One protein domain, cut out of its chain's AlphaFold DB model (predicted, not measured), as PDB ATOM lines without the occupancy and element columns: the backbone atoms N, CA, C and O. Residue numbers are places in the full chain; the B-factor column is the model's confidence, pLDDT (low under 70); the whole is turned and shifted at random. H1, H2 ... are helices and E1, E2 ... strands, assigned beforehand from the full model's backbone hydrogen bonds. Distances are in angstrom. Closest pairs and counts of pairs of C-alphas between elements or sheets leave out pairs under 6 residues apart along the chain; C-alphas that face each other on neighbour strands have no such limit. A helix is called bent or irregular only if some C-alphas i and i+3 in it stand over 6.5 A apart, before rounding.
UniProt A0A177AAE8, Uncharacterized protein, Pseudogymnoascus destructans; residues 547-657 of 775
ATOM      1  N   ARG A 547     -36.076 -18.413  -0.912       87.88
ATOM      2  CA  ARG A 547     -35.919 -16.957  -0.765       87.88
ATOM      3  C   ARG A 547     -36.481 -16.419   0.523       87.88
ATOM      4  O   ARG A 547     -36.063 -15.345   0.934       87.88
ATOM      5  N   VAL A 548     -37.475 -17.084   1.099       91.81
ATOM      6  CA  VAL A 548     -38.237 -16.528   2.213       91.81
ATOM      7  C   VAL A 548     -37.761 -17.183   3.491       91.81
ATOM      8  O   VAL A 548     -37.948 -18.383   3.656       91.81
ATOM      9  N   VAL A 549     -37.166 -16.409   4.394       94.19
ATOM     10  CA  VAL A 549     -36.950 -16.838   5.780       94.19
ATOM     11  C   VAL A 549     -38.116 -16.307   6.601       94.19
ATOM     12  O   VAL A 549     -38.352 -15.099   6.617       94.19
ATOM     13  N   ILE A 550     -38.853 -17.197   7.259       95.75
ATOM     14  CA  ILE A 550     -39.936 -16.835   8.175       95.75
ATOM     15  C   ILE A 550     -39.423 -17.023   9.599       95.75
ATOM     16  O   ILE A 550     -39.000 -18.117   9.973       95.75
ATOM     17  N   LEU A 551     -39.462 -15.941  10.375       96.75
ATOM     18  CA  LEU A 551     -39.225 -15.943  11.815       96.75
ATOM     19  C   LEU A 551     -40.591 -15.928  12.506       96.75
ATOM     20  O   LEU A 551     -41.353 -14.986  12.297       96.75
ATOM     21  N   MET A 552     -40.912 -16.938  13.312       96.81
ATOM     22  CA  MET A 552     -42.184 -17.024  14.046       96.81
ATOM     23  C   MET A 552     -41.972 -16.862  15.551       96.81
ATOM     24  O   MET A 552     -40.980 -17.343  16.095       96.81
ATOM     25  N   GLY A 553     -42.925 -16.217  16.232       95.62
ATOM     26  CA  GLY A 553     -42.794 -15.874  17.654       95.62
ATOM     27  C   GLY A 553     -41.986 -14.596  17.890       95.62
ATOM     28  O   GLY A 553     -41.414 -14.414  18.960       95.62
ATOM     29  N   VAL A 554     -41.914 -13.708  16.893       96.31
ATOM     30  CA  VAL A 554     -41.148 -12.461  16.980       96.31
ATOM     31  C   VAL A 554     -41.743 -11.563  18.079       96.31
ATOM     32  O   VAL A 554     -42.935 -11.253  18.014       96.31
ATOM     33  N   PRO A 555     -40.951 -11.091  19.062       95.56
ATOM     34  CA  PRO A 555     -41.445 -10.238  20.139       95.56
ATOM     35  C   PRO A 555     -42.202  -9.013  19.596       95.56
ATOM     36  O   PRO A 555     -41.716  -8.378  18.655       95.56
ATOM     37  N   PRO A 556     -43.335  -8.592  20.192       92.25
ATOM     38  CA  PRO A 556     -44.026  -7.357  19.799       92.25
ATOM     39  C   PRO A 556     -43.124  -6.113  19.861       92.25
ATOM     40  O   PRO A 556     -43.253  -5.206  19.047       92.25
ATOM     41  N   LEU A 557     -42.157  -6.116  20.785       93.31
ATOM     42  CA  LEU A 557     -41.161  -5.057  20.979       93.31
ATOM     43  C   LEU A 557     -40.091  -4.989  19.872       93.31
ATOM     44  O   LEU A 557     -39.424  -3.963  19.742       93.31
ATOM     45  N   THR A 558     -39.890  -6.047  19.078       94.38
ATOM     46  CA  THR A 558     -38.857  -6.050  18.033       94.38
ATOM     47  C   THR A 558     -39.328  -5.248  16.818       94.38
ATOM     48  O   THR A 558     -40.303  -5.591  16.145       94.38
ATOM     49  N   SER A 559     -38.624  -4.160  16.520       92.19
ATOM     50  CA  SER A 559     -38.940  -3.261  15.410       92.19
ATOM     51  C   SER A 559     -38.469  -3.791  14.049       92.19
ATOM     52  O   SER A 559     -37.511  -4.561  13.948       92.19
ATOM     53  N   LEU A 560     -39.090  -3.282  12.977       89.06
ATOM     54  CA  LEU A 560     -38.637  -3.482  11.595       89.06
ATOM     55  C   LEU A 560     -37.168  -3.097  11.402       89.06
ATOM     56  O   LEU A 560     -36.440  -3.791  10.697       89.06
ATOM     57  N   LYS A 561     -36.715  -2.033  12.079       87.75
ATOM     58  CA  LYS A 561     -35.319  -1.601  12.036       87.75
ATOM     59  C   LYS A 561     -34.385  -2.676  12.593       87.75
ATOM     60  O   LYS A 561     -33.410  -2.993  11.931       87.75
ATOM     61  N   GLN A 562     -34.686  -3.266  13.751       91.69
ATOM     62  CA  GLN A 562     -33.814  -4.276  14.370       91.69
ATOM     63  C   GLN A 562     -33.737  -5.571  13.545       91.69
ATOM     64  O   GLN A 562     -32.655  -6.132  13.391       91.69
ATOM     65  N   VAL A 563     -34.856  -6.018  12.954       92.88
ATOM     66  CA  VAL A 563     -34.844  -7.146  12.002       92.88
ATOM     67  C   VAL A 563     -34.022  -6.783  10.759       92.88
ATOM     68  O   VAL A 563     -33.164  -7.556  10.343       92.88
ATOM     69  N   SER A 564     -34.216  -5.581  10.208       89.06
ATOM     70  CA  SER A 564     -33.428  -5.087   9.075       89.06
ATOM     71  C   SER A 564     -31.934  -5.021   9.399       89.06
ATOM     72  O   SER A 564     -31.143  -5.490   8.589       89.06
ATOM     73  N   ASP A 565     -31.533  -4.479  10.553       85.69
ATOM     74  CA  ASP A 565     -30.131  -4.334  10.970       85.69
ATOM     75  C   ASP A 565     -29.421  -5.704  11.035       85.69
ATOM     76  O   ASP A 565     -28.304  -5.830  10.533       85.69
ATOM     77  N   SER A 566     -30.095  -6.738  11.563       89.06
ATOM     78  CA  SER A 566     -29.602  -8.131  11.630       89.06
ATOM     79  C   SER A 566     -29.253  -8.707  10.252       89.06
ATOM     80  O   SER A 566     -28.184  -9.295  10.054       89.06
ATOM     81  N   ILE A 567     -30.123  -8.491   9.264       88.19
ATOM     82  CA  ILE A 567     -29.937  -9.025   7.908       88.19
ATOM     83  C   ILE A 567     -29.001  -8.128   7.074       88.19
ATOM     84  O   ILE A 567     -28.257  -8.613   6.221       88.19
ATOM     85  N   SER A 568     -28.994  -6.813   7.334       74.69
ATOM     86  CA  SER A 568     -28.294  -5.784   6.538       74.69
ATOM     87  C   SER A 568     -26.777  -5.727   6.753       74.69
ATOM     88  O   SER A 568     -26.120  -4.816   6.252       74.69
ATOM     89  N   SER A 569     -26.195  -6.720   7.428       65.69
ATOM     90  CA  SER A 569     -24.743  -6.924   7.545       65.69
ATOM     91  C   SER A 569     -24.031  -7.126   6.195       65.69
ATOM     92  O   SER A 569     -22.804  -7.141   6.137       65.69
ATOM     93  N   GLY A 570     -24.781  -7.332   5.105       64.75
ATOM     94  CA  GLY A 570     -24.265  -7.625   3.764       64.75
ATOM     95  C   GLY A 570     -23.813  -9.078   3.579       64.75
ATOM     96  O   GLY A 570     -23.770  -9.564   2.451       64.75
ATOM     97  N   LEU A 571     -23.566  -9.800   4.679       74.06
ATOM     98  CA  LEU A 571     -23.111 -11.195   4.704       74.06
ATOM     99  C   LEU A 571     -24.112 -12.166   4.064       74.06
ATOM    100  O   LEU A 571     -23.716 -13.202   3.540       74.06
ATOM    101  N   PHE A 572     -25.404 -11.831   4.096       79.75
ATOM    102  CA  PHE A 572     -26.498 -12.696   3.641       79.75
ATOM    103  C   PHE A 572     -27.095 -12.267   2.291       79.75
ATOM    104  O   PHE A 572     -28.031 -12.891   1.801       79.75
ATOM    105  N   GLY A 573     -26.540 -11.235   1.651       79.94
ATOM    106  CA  GLY A 573     -27.008 -10.742   0.355       79.94
ATOM    107  C   GLY A 573     -28.125  -9.707   0.439       79.94
ATOM    108  O   GLY A 573     -28.438  -9.173   1.501       79.94
ATOM    109  N   ALA A 574     -28.694  -9.370  -0.720       82.62
ATOM    110  CA  ALA A 574     -29.698  -8.317  -0.818       82.62
ATOM    111  C   ALA A 574     -31.091  -8.820  -0.409       82.62
ATOM    112  O   ALA A 574     -31.625  -9.764  -0.999       82.62
ATOM    113  N   VAL A 575     -31.705  -8.138   0.556       88.12
ATOM    114  CA  VAL A 575     -33.125  -8.288   0.898       88.12
ATOM    115  C   VAL A 575     -33.976  -7.561  -0.150       88.12
ATOM    116  O   VAL A 575     -33.620  -6.474  -0.598       88.12
ATOM    117  N   PHE A 576     -35.089  -8.172  -0.556       86.62
ATOM    118  CA  PHE A 576     -36.110  -7.578  -1.424       86.62
ATOM    119  C   PHE A 576     -37.283  -6.990  -0.627       86.62
ATOM    120  O   PHE A 576     -37.781  -5.929  -0.985       86.62
ATOM    121  N   ALA A 577     -37.729  -7.668   0.433       90.75
ATOM    122  CA  ALA A 577     -38.837  -7.217   1.273       90.75
ATOM    123  C   ALA A 577     -38.719  -7.781   2.695       90.75
ATOM    124  O   ALA A 577     -38.155  -8.861   2.894       90.75
ATOM    125  N   ILE A 578     -39.289  -7.062   3.662       93.88
ATOM    126  CA  ILE A 578     -39.561  -7.563   5.014       93.88
ATOM    127  C   ILE A 578     -41.015  -7.212   5.335       93.88
ATOM    128  O   ILE A 578     -41.407  -6.047   5.238       93.88
ATOM    129  N   THR A 579     -41.797  -8.213   5.720       93.31
ATOM    130  CA  THR A 579     -43.229  -8.084   6.017       93.31
ATOM    131  C   THR A 579     -43.499  -8.638   7.409       93.31
ATOM    132  O   THR A 579     -43.080  -9.759   7.710       93.31
ATOM    133  N   PHE A 580     -44.195  -7.878   8.255       94.38
ATOM    134  CA  PHE A 580     -44.764  -8.422   9.489       94.38
ATOM    135  C   PHE A 580     -46.193  -8.903   9.259       94.38
ATOM    136  O   PHE A 580     -46.894  -8.412   8.379       94.38
ATOM    137  N   GLY A 581     -46.605  -9.860  10.079       92.38
ATOM    138  CA  GLY A 581     -47.988 -10.298  10.187       92.38
ATOM    139  C   GLY A 581     -48.173 -11.140  11.441       92.38
ATOM    140  O   GLY A 581     -47.281 -11.207  12.296       92.38
ATOM    141  N   ASN A 582     -49.308 -11.825  11.533       93.62
ATOM    142  CA  ASN A 582     -49.625 -12.724  12.638       93.62
ATOM    143  C   ASN A 582     -50.104 -14.075  12.088       93.62
ATOM    144  O   ASN A 582     -50.885 -14.120  11.143       93.62
ATOM    145  N   GLN A 583     -49.633 -15.169  12.684       92.19
ATOM    146  CA  GLN A 583     -50.002 -16.546  12.357       92.19
ATOM    147  C   GLN A 583     -50.128 -17.324  13.669       92.19
ATOM    148  O   GLN A 583     -49.248 -17.240  14.524       92.19
ATOM    149  N   ASP A 584     -51.239 -18.034  13.864       92.81
ATOM    150  CA  ASP A 584     -51.516 -18.842  15.064       92.81
ATOM    151  C   ASP A 584     -51.339 -18.057  16.386       92.81
ATOM    152  O   ASP A 584     -50.746 -18.528  17.357       92.81
ATOM    153  N   GLY A 585     -51.784 -16.793  16.388       91.31
ATOM    154  CA  GLY A 585     -51.633 -15.845  17.504       91.31
ATOM    155  C   GLY A 585     -50.205 -15.326  17.737       91.31
ATOM    156  O   GLY A 585     -49.996 -14.453  18.580       91.31
ATOM    157  N   LYS A 586     -49.211 -15.821  16.991       94.44
ATOM    158  CA  LYS A 586     -47.805 -15.416  17.076       94.44
ATOM    159  C   LYS A 586     -47.484 -14.409  15.979       94.44
ATOM    160  O   LYS A 586     -47.773 -14.624  14.804       94.44
ATOM    161  N   ARG A 587     -46.805 -13.324  16.343       94.50
ATOM    162  CA  ARG A 587     -46.255 -12.384  15.362       94.50
ATOM    163  C   ARG A 587     -45.131 -13.058  14.567       94.50
ATOM    164  O   ARG A 587     -44.272 -13.736  15.143       94.50
ATOM    165  N   LEU A 588     -45.127 -12.848  13.255       96.19
ATOM    166  CA  LEU A 588     -44.127 -13.366  12.322       96.19
ATOM    167  C   LEU A 588     -43.403 -12.231  11.592       96.19
ATOM    168  O   LEU A 588     -43.966 -11.154  11.393       96.19
ATOM    169  N   ALA A 589     -42.174 -12.494  11.152       97.00
ATOM    170  CA  ALA A 589     -41.452 -11.670  10.187       97.00
ATOM    171  C   ALA A 589     -41.058 -12.525   8.975       97.00
ATOM    172  O   ALA A 589     -40.288 -13.476   9.103       97.00
ATOM    173  N   SER A 590     -41.586 -12.178   7.803       95.88
ATOM    174  CA  SER A 590     -41.277 -12.810   6.521       95.88
ATOM    175  C   SER A 590     -40.233 -11.973   5.785       95.88
ATOM    176  O   SER A 590     -40.471 -10.807   5.470       95.88
ATOM    177  N   ILE A 591     -39.056 -12.551   5.550       94.81
ATOM    178  CA  ILE A 591     -37.885 -11.883   4.970       94.81
ATOM    179  C   ILE A 591     -37.619 -12.491   3.597       94.81
ATOM    180  O   ILE A 591     -37.236 -13.656   3.502       94.81
ATOM    181  N   VAL A 592     -37.792 -11.713   2.528       92.12
ATOM    182  CA  VAL A 592     -37.610 -12.184   1.147       92.12
ATOM    183  C   VAL A 592     -36.246 -11.750   0.619       92.12
ATOM    184  O   VAL A 592     -35.975 -10.557   0.514       92.12
ATOM    185  N   PHE A 593     -35.400 -12.700   0.225       90.56
ATOM    186  CA  PHE A 593     -34.081 -12.454  -0.362       90.56
ATOM    187  C   PHE A 593     -34.137 -12.377  -1.900       90.56
ATOM    188  O   PHE A 593     -34.761 -13.197  -2.584       90.56
ATOM    189  N   ARG A 594     -33.439 -11.386  -2.469       84.56
ATOM    190  CA  ARG A 594     -33.313 -11.175  -3.922       84.56
ATOM    191  C   ARG A 594     -32.440 -12.239  -4.593       84.56
ATOM    192  O   ARG A 594     -32.656 -12.598  -5.751       84.56
ATOM    193  N   ASP A 595     -31.463 -12.768  -3.871       75.00
ATOM    194  CA  ASP A 595     -30.577 -13.829  -4.339       75.00
ATOM    195  C   ASP A 595     -30.985 -15.173  -3.714       75.00
ATOM    196  O   ASP A 595     -31.367 -15.244  -2.546       75.00
ATOM    197  N   ALA A 596     -30.977 -16.221  -4.539       69.62
ATOM    198  CA  ALA A 596     -31.378 -17.576  -4.165       69.62
ATOM    199  C   ALA A 596     -30.295 -18.284  -3.338       69.62
ATOM    200  O   ALA A 596     -29.128 -17.901  -3.384       69.62
ATOM    201  N   VAL A 597     -30.643 -19.410  -2.714       62.22
ATOM    202  CA  VAL A 597     -29.645 -20.362  -2.181       62.22
ATOM    203  C   VAL A 597     -28.738 -20.920  -3.289       62.22
ATOM    204  O   VAL A 597     -27.539 -21.077  -3.091       62.22
ATOM    205  N   ALA A 598     -29.266 -21.129  -4.499       51.47
ATOM    206  CA  ALA A 598     -28.533 -21.707  -5.634       51.47
ATOM    207  C   ALA A 598     -27.356 -20.856  -6.183       51.47
ATOM    208  O   ALA A 598     -26.727 -21.233  -7.174       51.47
ATOM    209  N   VAL A 599     -27.039 -19.705  -5.574       50.34
ATOM    210  CA  VAL A 599     -25.879 -18.883  -5.960       50.34
ATOM    211  C   VAL A 599     -24.567 -19.415  -5.358       50.34
ATOM    212  O   VAL A 599     -23.509 -19.059  -5.866       50.34
ATOM    213  N   ASP A 600     -24.611 -20.347  -4.391       41.19
ATOM    214  CA  ASP A 600     -23.444 -21.051  -3.806       41.19
ATOM    215  C   ASP A 600     -22.504 -21.713  -4.852       41.19
ATOM    216  O   ASP A 600     -21.364 -22.059  -4.550       41.19
ATOM    217  N   THR A 601     -22.938 -21.827  -6.110       47.91
ATOM    218  CA  THR A 601     -22.128 -22.217  -7.278       47.91
ATOM    219  C   THR A 601     -21.028 -21.214  -7.673       47.91
ATOM    220  O   THR A 601     -20.246 -21.504  -8.582       47.91
ATOM    221  N   HIS A 602     -20.937 -20.031  -7.050       51.22
ATOM    222  CA  HIS A 602     -19.918 -19.012  -7.348       51.22
ATOM    223  C   HIS A 602     -19.194 -18.505  -6.081       51.22
ATOM    224  O   HIS A 602     -19.849 -18.091  -5.130       51.22
ATOM    225  N   PRO A 603     -17.850 -18.383  -6.072       49.31
ATOM    226  CA  PRO A 603     -17.084 -17.960  -4.887       49.31
ATOM    227  C   PRO A 603     -17.237 -16.472  -4.511       49.31
ATOM    228  O   PRO A 603     -16.681 -16.032  -3.509       49.31
ATOM    229  N   GLY A 604     -17.967 -15.686  -5.311       56.84
ATOM    230  CA  GLY A 604     -18.385 -14.313  -4.990       56.84
ATOM    231  C   GLY A 604     -19.867 -14.195  -4.609       56.84
ATOM    232  O   GLY A 604     -20.416 -13.094  -4.640       56.84
ATOM    233  N   ALA A 605     -20.537 -15.316  -4.340       58.84
ATOM    234  CA  ALA A 605     -21.937 -15.360  -3.952       58.84
ATOM    235  C   ALA A 605     -22.161 -14.882  -2.519       58.84
ATOM    236  O   ALA A 605     -21.393 -15.190  -1.611       58.84
ATOM    237  N   THR A 606     -23.285 -14.209  -2.297       69.38
ATOM    238  CA  THR A 606     -23.856 -14.063  -0.958       69.38
ATOM    239  C   THR A 606     -24.847 -15.212  -0.716       69.38
ATOM    240  O   THR A 606     -25.759 -15.352  -1.535       69.38
ATOM    241  N   PRO A 607     -24.742 -15.983   0.384       76.56
ATOM    242  CA  PRO A 607     -25.488 -17.236   0.616       76.56
ATOM    243  C   PRO A 607     -27.006 -17.088   0.877       76.56
ATOM    244  O   PRO A 607     -27.676 -18.055   1.250       76.56
ATOM    245  N   GLY A 608     -27.571 -15.889   0.705       86.75
ATOM    246  CA  GLY A 608     -29.016 -15.655   0.687       86.75
ATOM    247  C   GLY A 608     -29.751 -16.113   1.951       86.75
ATOM    248  O   GLY A 608     -29.228 -16.088   3.071       86.75
ATOM    249  N   ALA A 609     -30.975 -16.599   1.736       88.94
ATOM    250  CA  ALA A 609     -31.854 -17.122   2.776       88.94
ATOM    251  C   ALA A 609     -31.231 -18.280   3.585       88.94
ATOM    252  O   ALA A 609     -31.406 -18.333   4.801       88.94
ATOM    253  N   ALA A 610     -30.470 -19.185   2.952       85.56
ATOM    254  CA  ALA A 610     -29.802 -20.285   3.660       85.56
ATOM    255  C   ALA A 610     -28.616 -19.809   4.507       85.56
ATOM    256  O   ALA A 610     -28.387 -20.351   5.587       85.56
ATOM    257  N   GLY A 611     -27.885 -18.788   4.054       87.44
ATOM    258  CA  GLY A 611     -26.840 -18.139   4.842       87.44
ATOM    259  C   GLY A 611     -27.396 -17.538   6.129       87.44
ATOM    260  O   GLY A 611     -26.878 -17.821   7.211       87.44
ATOM    261  N   TYR A 612     -28.494 -16.784   6.018       91.69
ATOM    262  CA  TYR A 612     -29.178 -16.216   7.181       91.69
ATOM    263  C   TYR A 612     -29.765 -17.308   8.089       91.69
ATOM    264  O   TYR A 612     -29.501 -17.297   9.288       91.69
ATOM    265  N   LEU A 613     -30.449 -18.321   7.536       91.25
ATOM    266  CA  LEU A 613     -30.929 -19.487   8.298       91.25
ATOM    267  C   LEU A 613     -29.803 -20.156   9.098       91.25
ATOM    268  O   LEU A 613     -29.974 -20.447  10.281       91.25
ATOM    269  N   ARG A 614     -28.660 -20.425   8.454       90.50
ATOM    270  CA  ARG A 614     -27.513 -21.105   9.071       90.50
ATOM    271  C   ARG A 614     -26.919 -20.261  10.198       90.50
ATOM    272  O   ARG A 614     -26.636 -20.806  11.260       90.50
ATOM    273  N   ALA A 615     -26.782 -18.951   9.990       91.31
ATOM    274  CA  ALA A 615     -26.315 -18.022  11.015       91.31
ATOM    275  C   ALA A 615     -27.285 -17.952  12.206       91.31
ATOM    276  O   ALA A 615     -26.866 -18.118  13.349       91.31
ATOM    277  N   MET A 616     -28.588 -17.805  11.954       93.19
ATOM    278  CA  MET A 616     -29.599 -17.743  13.014       93.19
ATOM    279  C   MET A 616     -29.726 -19.061  13.791       93.19
ATOM    280  O   MET A 616     -29.841 -19.039  15.013       93.19
ATOM    281  N   ARG A 617     -29.634 -20.223  13.126       92.94
ATOM    282  CA  ARG A 617     -29.594 -21.530  13.808       92.94
ATOM    283  C   ARG A 617     -28.315 -21.720  14.627       92.94
ATOM    284  O   ARG A 617     -28.387 -22.286  15.713       92.94
ATOM    285  N   ALA A 618     -27.171 -21.207  14.170       91.81
ATOM    286  CA  ALA A 618     -25.953 -21.180  14.980       91.81
ATOM    287  C   ALA A 618     -26.108 -20.274  16.218       91.81
ATOM    288  O   ALA A 618     -25.689 -20.668  17.303       91.81
ATOM    289  N   ALA A 619     -26.773 -19.120  16.089       91.88
ATOM    290  CA  ALA A 619     -27.085 -18.240  17.218       91.88
ATOM    291  C   ALA A 619     -28.055 -18.887  18.228       91.88
ATOM    292  O   ALA A 619     -27.850 -18.755  19.431       91.88
ATOM    293  N   ILE A 620     -29.057 -19.660  17.781       92.62
ATOM    294  CA  ILE A 620     -29.932 -20.441  18.682       92.62
ATOM    295  C   ILE A 620     -29.112 -21.392  19.569       92.62
ATOM    296  O   ILE A 620     -29.389 -21.503  20.763       92.62
ATOM    297  N   LEU A 621     -28.091 -22.046  19.007       92.06
ATOM    298  CA  LEU A 621     -27.227 -22.986  19.730       92.06
ATOM    299  C   LEU A 621     -26.194 -22.306  20.650       92.06
ATOM    300  O   LEU A 621     -25.565 -22.989  21.457       92.06
ATOM    301  N   GLN A 622     -26.007 -20.986  20.553       91.62
ATOM    302  CA  GLN A 622     -25.125 -20.230  21.447       91.62
ATOM    303  C   GLN A 622     -25.829 -19.884  22.772       91.62
ATOM    304  O   GLN A 622     -27.019 -19.536  22.757       91.62
ATOM    305  N   PRO A 623     -25.105 -19.906  23.913       92.62
ATOM    306  CA  PRO A 623     -25.590 -19.351  25.174       92.62
ATOM    307  C   PRO A 623     -25.989 -17.882  25.023       92.62
ATOM    308  O   PRO A 623     -25.371 -17.136  24.267       92.62
ATOM    309  N   TRP A 624     -26.998 -17.444  25.778       88.62
ATOM    310  CA  TRP A 624     -27.557 -16.089  25.674       88.62
ATOM    311  C   TRP A 624     -26.522 -14.959  25.795       88.62
ATOM    312  O   TRP A 624     -26.617 -13.977  25.065       88.62
ATOM    313  N   ALA A 625     -25.510 -15.122  26.650       89.44
ATOM    314  CA  ALA A 625     -24.437 -14.142  26.825       89.44
ATOM    315  C   ALA A 625     -23.497 -14.014  25.606       89.44
ATOM    316  O   ALA A 625     -22.904 -12.955  25.414       89.44
ATOM    317  N   ASP A 626     -23.386 -15.065  24.786       91.06
ATOM    318  CA  ASP A 626     -22.446 -15.162  23.659       91.06
ATOM    319  C   ASP A 626     -23.091 -14.844  22.299       91.06
ATOM    320  O   ASP A 626     -22.392 -14.735  21.287       91.06
ATOM    321  N   ARG A 627     -24.424 -14.705  22.247       91.19
ATOM    322  CA  ARG A 627     -25.160 -14.395  21.013       91.19
ATOM    323  C   ARG A 627     -24.809 -12.997  20.512       91.19
ATOM    324  O   ARG A 627     -24.967 -12.003  21.222       91.19
ATOM    325  N   ASP A 628     -24.401 -12.909  19.247       86.56
ATOM    326  CA  ASP A 628     -24.186 -11.625  18.579       86.56
ATOM    327  C   ASP A 628     -25.503 -10.834  18.516       86.56
ATOM    328  O   ASP A 628     -26.431 -11.205  17.799       86.56
ATOM    329  N   ARG A 629     -25.566  -9.720  19.253       86.25
ATOM    330  CA  ARG A 629     -26.729  -8.820  19.343       86.25
ATOM    331  C   ARG A 629     -27.081  -8.119  18.030       86.25
ATOM    332  O   ARG A 629     -28.173  -7.565  17.928       86.25
ATOM    333  N   ILE A 630     -26.177  -8.101  17.047       84.50
ATOM    334  CA  ILE A 630     -26.486  -7.629  15.695       84.50
ATOM    335  C   ILE A 630     -27.308  -8.706  14.987       84.50
ATOM    336  O   ILE A 630     -28.417  -8.438  14.535       84.50
ATOM    337  N   LEU A 631     -26.799  -9.941  14.946       91.44
ATOM    338  CA  LEU A 631     -27.477 -11.079  14.328       91.44
ATOM    339  C   LEU A 631     -28.784 -11.457  15.048       91.44
ATOM    340  O   LEU A 631     -29.761 -11.786  14.379       91.44
ATOM    341  N   TRP A 632     -28.822 -11.380  16.381       93.06
ATOM    342  CA  TRP A 632     -29.939 -11.794  17.236       93.06
ATOM    343  C   TRP A 632     -30.664 -10.583  17.874       93.06
ATOM    344  O   TRP A 632     -30.374 -10.216  19.014       93.06
ATOM    345  N   PRO A 633     -31.634  -9.953  17.179       92.69
ATOM    346  CA  PRO A 633     -32.313  -8.726  17.622       92.69
ATOM    347  C   PRO A 633     -33.417  -8.937  18.682       92.69
ATOM    348  O   PRO A 633     -34.293  -8.080  18.845       92.69
ATOM    349  N   PHE A 634     -33.430 -10.080  19.370       94.38
ATOM    350  CA  PHE A 634     -34.513 -10.489  20.273       94.38
ATOM    351  C   PHE A 634     -34.069 -10.436  21.743       94.38
ATOM    352  O   PHE A 634     -32.908 -10.740  22.016       94.38
ATOM    353  N   PRO A 635     -34.960 -10.072  22.691       92.81
ATOM    354  CA  PRO A 635     -34.614 -10.017  24.108       92.81
ATOM    355  C   PRO A 635     -34.217 -11.383  24.674       92.81
ATOM    356  O   PRO A 635     -34.610 -12.430  24.151       92.81
ATOM    357  N   ASP A 636     -33.488 -11.353  25.787       92.19
ATOM    358  CA  ASP A 636     -33.054 -12.555  26.494       92.19
ATOM    359  C   ASP A 636     -34.249 -13.446  26.887       92.19
ATOM    360  O   ASP A 636     -35.327 -12.967  27.246       92.19
ATOM    361  N   GLY A 637     -34.066 -14.762  26.778       89.56
ATOM    362  CA  GLY A 637     -35.092 -15.774  27.059       89.56
ATOM    363  C   GLY A 637     -36.053 -16.102  25.903       89.56
ATOM    364  O   GLY A 637     -36.690 -17.151  25.950       89.56
ATOM    365  N   TRP A 638     -36.133 -15.290  24.841       91.44
ATOM    366  CA  TRP A 638     -37.057 -15.545  23.723       91.44
ATOM    367  C   TRP A 638     -36.607 -16.673  22.781       91.44
ATOM    368  O   TRP A 638     -35.514 -16.648  22.212       91.44
ATOM    369  N   SER A 639     -37.495 -17.634  22.538       91.62
ATOM    370  CA  SER A 639     -37.385 -18.582  21.428       91.62
ATOM    371  C   SER A 639     -38.154 -18.067  20.208       91.62
ATOM    372  O   SER A 639     -39.270 -17.564  20.323       91.62
ATOM    373  N   ILE A 640     -37.551 -18.214  19.026       94.31
ATOM    374  CA  ILE A 640     -38.219 -18.043  17.733       94.31
ATOM    375  C   ILE A 640     -38.044 -19.321  16.914       94.31
ATOM    376  O   ILE A 640     -36.982 -19.946  16.972       94.31
ATOM    377  N   ASP A 641     -39.067 -19.702  16.151       95.25
ATOM    378  CA  ASP A 641     -38.920 -20.735  15.120       95.25
ATOM    379  C   ASP A 641     -38.479 -20.093  13.797       95.25
ATOM    380  O   ASP A 641     -38.820 -18.942  13.507       95.25
ATOM    381  N   ILE A 642     -37.674 -20.822  13.020       94.75
ATOM    382  CA  ILE A 642     -36.997 -20.319  11.824       94.75
ATOM    383  C   ILE A 642     -37.127 -21.328  10.686       94.75
ATOM    384  O   ILE A 642     -36.400 -22.333  10.598       94.75
ATOM    385  N   GLN A 643     -38.038 -20.993   9.778       93.00
ATOM    386  CA  GLN A 643     -38.407 -21.788   8.617       93.00
ATOM    387  C   GLN A 643     -37.952 -21.092   7.331       93.00
ATOM    388  O   GLN A 643     -37.827 -19.867   7.285       93.00
ATOM    389  N   VAL A 644     -37.712 -21.860   6.266       91.25
ATOM    390  CA  VAL A 644     -37.361 -21.307   4.950       91.25
ATOM    391  C   VAL A 644     -38.273 -21.897   3.893       91.25
ATOM    392  O   VAL A 644     -38.387 -23.114   3.783       91.25
ATOM    393  N   HIS A 645     -38.909 -21.017   3.129       88.56
ATOM    394  CA  HIS A 645     -39.904 -21.368   2.130       88.56
ATOM    395  C   HIS A 645     -39.385 -21.093   0.708       88.56
ATOM    396  O   HIS A 645     -38.698 -20.083   0.477       88.56
ATOM    397  N   PRO A 646     -39.723 -21.963  -0.262       87.06
ATOM    398  CA  PRO A 646     -39.509 -21.678  -1.670       87.06
ATOM    399  C   PRO A 646     -40.412 -20.521  -2.102       87.06
ATOM    400  O   PRO A 646     -41.580 -20.442  -1.728       87.06
ATOM    401  N   ARG A 647     -39.864 -19.619  -2.910       83.56
ATOM    402  CA  ARG A 647     -40.611 -18.582  -3.618       83.56
ATOM    403  C   ARG A 647     -39.837 -18.259  -4.879       83.56
ATOM    404  O   ARG A 647     -38.696 -17.814  -4.800       83.56
ATOM    405  N   GLU A 648     -40.454 -18.457  -6.032       82.00
ATOM    406  CA  GLU A 648     -39.813 -18.103  -7.291       82.00
ATOM    407  C   GLU A 648     -39.468 -16.610  -7.339       82.00
ATOM    408  O   GLU A 648     -40.180 -15.755  -6.798       82.00
ATOM    409  N   ALA A 649     -38.373 -16.272  -8.020       77.81
ATOM    410  CA  ALA A 649     -38.136 -14.894  -8.421       77.81
ATOM    411  C   ALA A 649     -39.266 -14.443  -9.358       77.81
ATOM    412  O   ALA A 649     -39.293 -14.861 -10.514       77.81
ATOM    413  N   CYS A 650     -40.145 -13.555  -8.889       79.88
ATOM    414  CA  CYS A 650     -40.998 -12.758  -9.772       79.88
ATOM    415  C   CYS A 650     -40.143 -11.792 -10.606       79.88
ATOM    416  O   CYS A 650     -38.984 -11.529 -10.267       79.88
ATOM    417  N   ASP A 651     -40.699 -11.217 -11.671       73.75
ATOM    418  CA  ASP A 651     -39.905 -10.438 -12.629       73.75
ATOM    419  C   ASP A 651     -39.260  -9.184 -12.020       73.75
ATOM    420  O   ASP A 651     -38.176  -8.791 -12.440       73.75
ATOM    421  N   LEU A 652     -39.826  -8.632 -10.939       71.75
ATOM    422  CA  LEU A 652     -39.178  -7.582 -10.140       71.75
ATOM    423  C   LEU A 652     -37.872  -8.085  -9.496       71.75
ATOM    424  O   LEU A 652     -36.837  -7.429  -9.596       71.75
ATOM    425  N   ILE A 653     -37.895  -9.270  -8.871       78.62
ATOM    426  CA  ILE A 653     -36.702  -9.912  -8.289       78.62
ATOM    427  C   ILE A 653     -35.699 -10.267  -9.392       78.62
ATOM    428  O   ILE A 653     -34.498 -10.080  -9.186       78.62
ATOM    429  N   ARG A 654     -36.168 -10.730 -10.561       76.81
ATOM    430  CA  ARG A 654     -35.315 -11.011 -11.730       76.81
ATOM    431  C   ARG A 654     -34.613  -9.735 -12.211       76.81
ATOM    432  O   ARG A 654     -33.389  -9.726 -12.251       76.81
ATOM    433  N   ALA A 655     -35.350  -8.649 -12.444       67.62
ATOM    434  CA  ALA A 655     -34.833  -7.361 -12.923       67.62
ATOM    435  C   ALA A 655     -33.933  -6.608 -11.919       67.62
ATOM    436  O   ALA A 655     -33.208  -5.694 -12.301       67.62
ATOM    437  N   MET A 656     -33.960  -6.965 -10.628       65.12
ATOM    438  CA  MET A 656     -33.017  -6.436  -9.630       65.12
ATOM    439  C   MET A 656     -31.751  -7.287  -9.460       65.12
ATOM    440  O   MET A 656     -30.824  -6.860  -8.756       65.12
ATOM    441  N   ARG A 657     -31.683  -8.492 -10.047       69.75
ATOM    442  CA  ARG A 657     -30.409  -9.212 -10.150       69.75
ATOM    443  C   ARG A 657     -29.484  -8.384 -11.051       69.75
ATOM    444  O   ARG A 657     -29.926  -7.928 -12.098       69.75
TER     445      ARG A 657
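What this domain is: This is residues 547 to 657 of the 775 residues of an uncharacterized protein of Pseudogymnoascus destructans (UniProt A0A177AAE8). A twisted wall of four strands has H3 and H1 over one face and its other face bare; the short helices H2 and H4 lie out at one end. The 111 printed residues include four named helices and four named strands, in the order E1 H1 E2 E3 H2 H3 E4 H4; the sheet runs E2 - E3 - E1 - E4, all antiparallel. The class is mixed, and the whole is compact, with a radius of gyration of the C-alphas of 13.9 A and spans of 39 by 30 by 21 A.

Where its parts are: E1, residues 547 to 552, begins at C-alpha 547 (-35.919, -16.957, -0.765). H1 is residues 560 to 567. E2, residues 575 to 583, measures 22.0 A and bends by 51 degrees at residue 580; E3, residues 586 to 593, measures 22.4 A. H2, residues 597 to 601, is only just irregular, with C-alphas 598 and 601 6.6 A apart. H3, residues 608 to 621, measures 20.5 A. E4 is residues 641 to 646; H4, residues 651 to 655, ends at C-alpha 655 (-34.833, -7.361, -12.923).

How they stand to each other: N 579 and O 590 of the hairpin E2 and E3, N 551 and O 589 of E1 and E3, and N 550 and O 643 of E1 and E4 are each 2.9 A apart. H3 runs along E1, at 6 degrees on the local plane; their closest C-alphas, Arg 547 and Ala 609, are 5.4 A apart. H1, on the same face, runs slantwise to E3, at 50 degrees on the local plane. H2 touches residues 608 to 611 of H3 alone, closest at the C-alphas of Val 597 and Gly 608, 5.5 A. H4 only grazes the sheet, with residues 652 to 653. Every O i to N i+4 pair is within hydrogen-bond range in H1, H3 and H4; H2 has 0 of 1, and 1 of 2 O i to N i+3 pairs.

The domain as a whole: The printed part has no cut. The link from H3 to E4, residues 622 to 640, is long. Residues 569 to 570, 596 to 606 and 655 to 657 have pLDDT under 70.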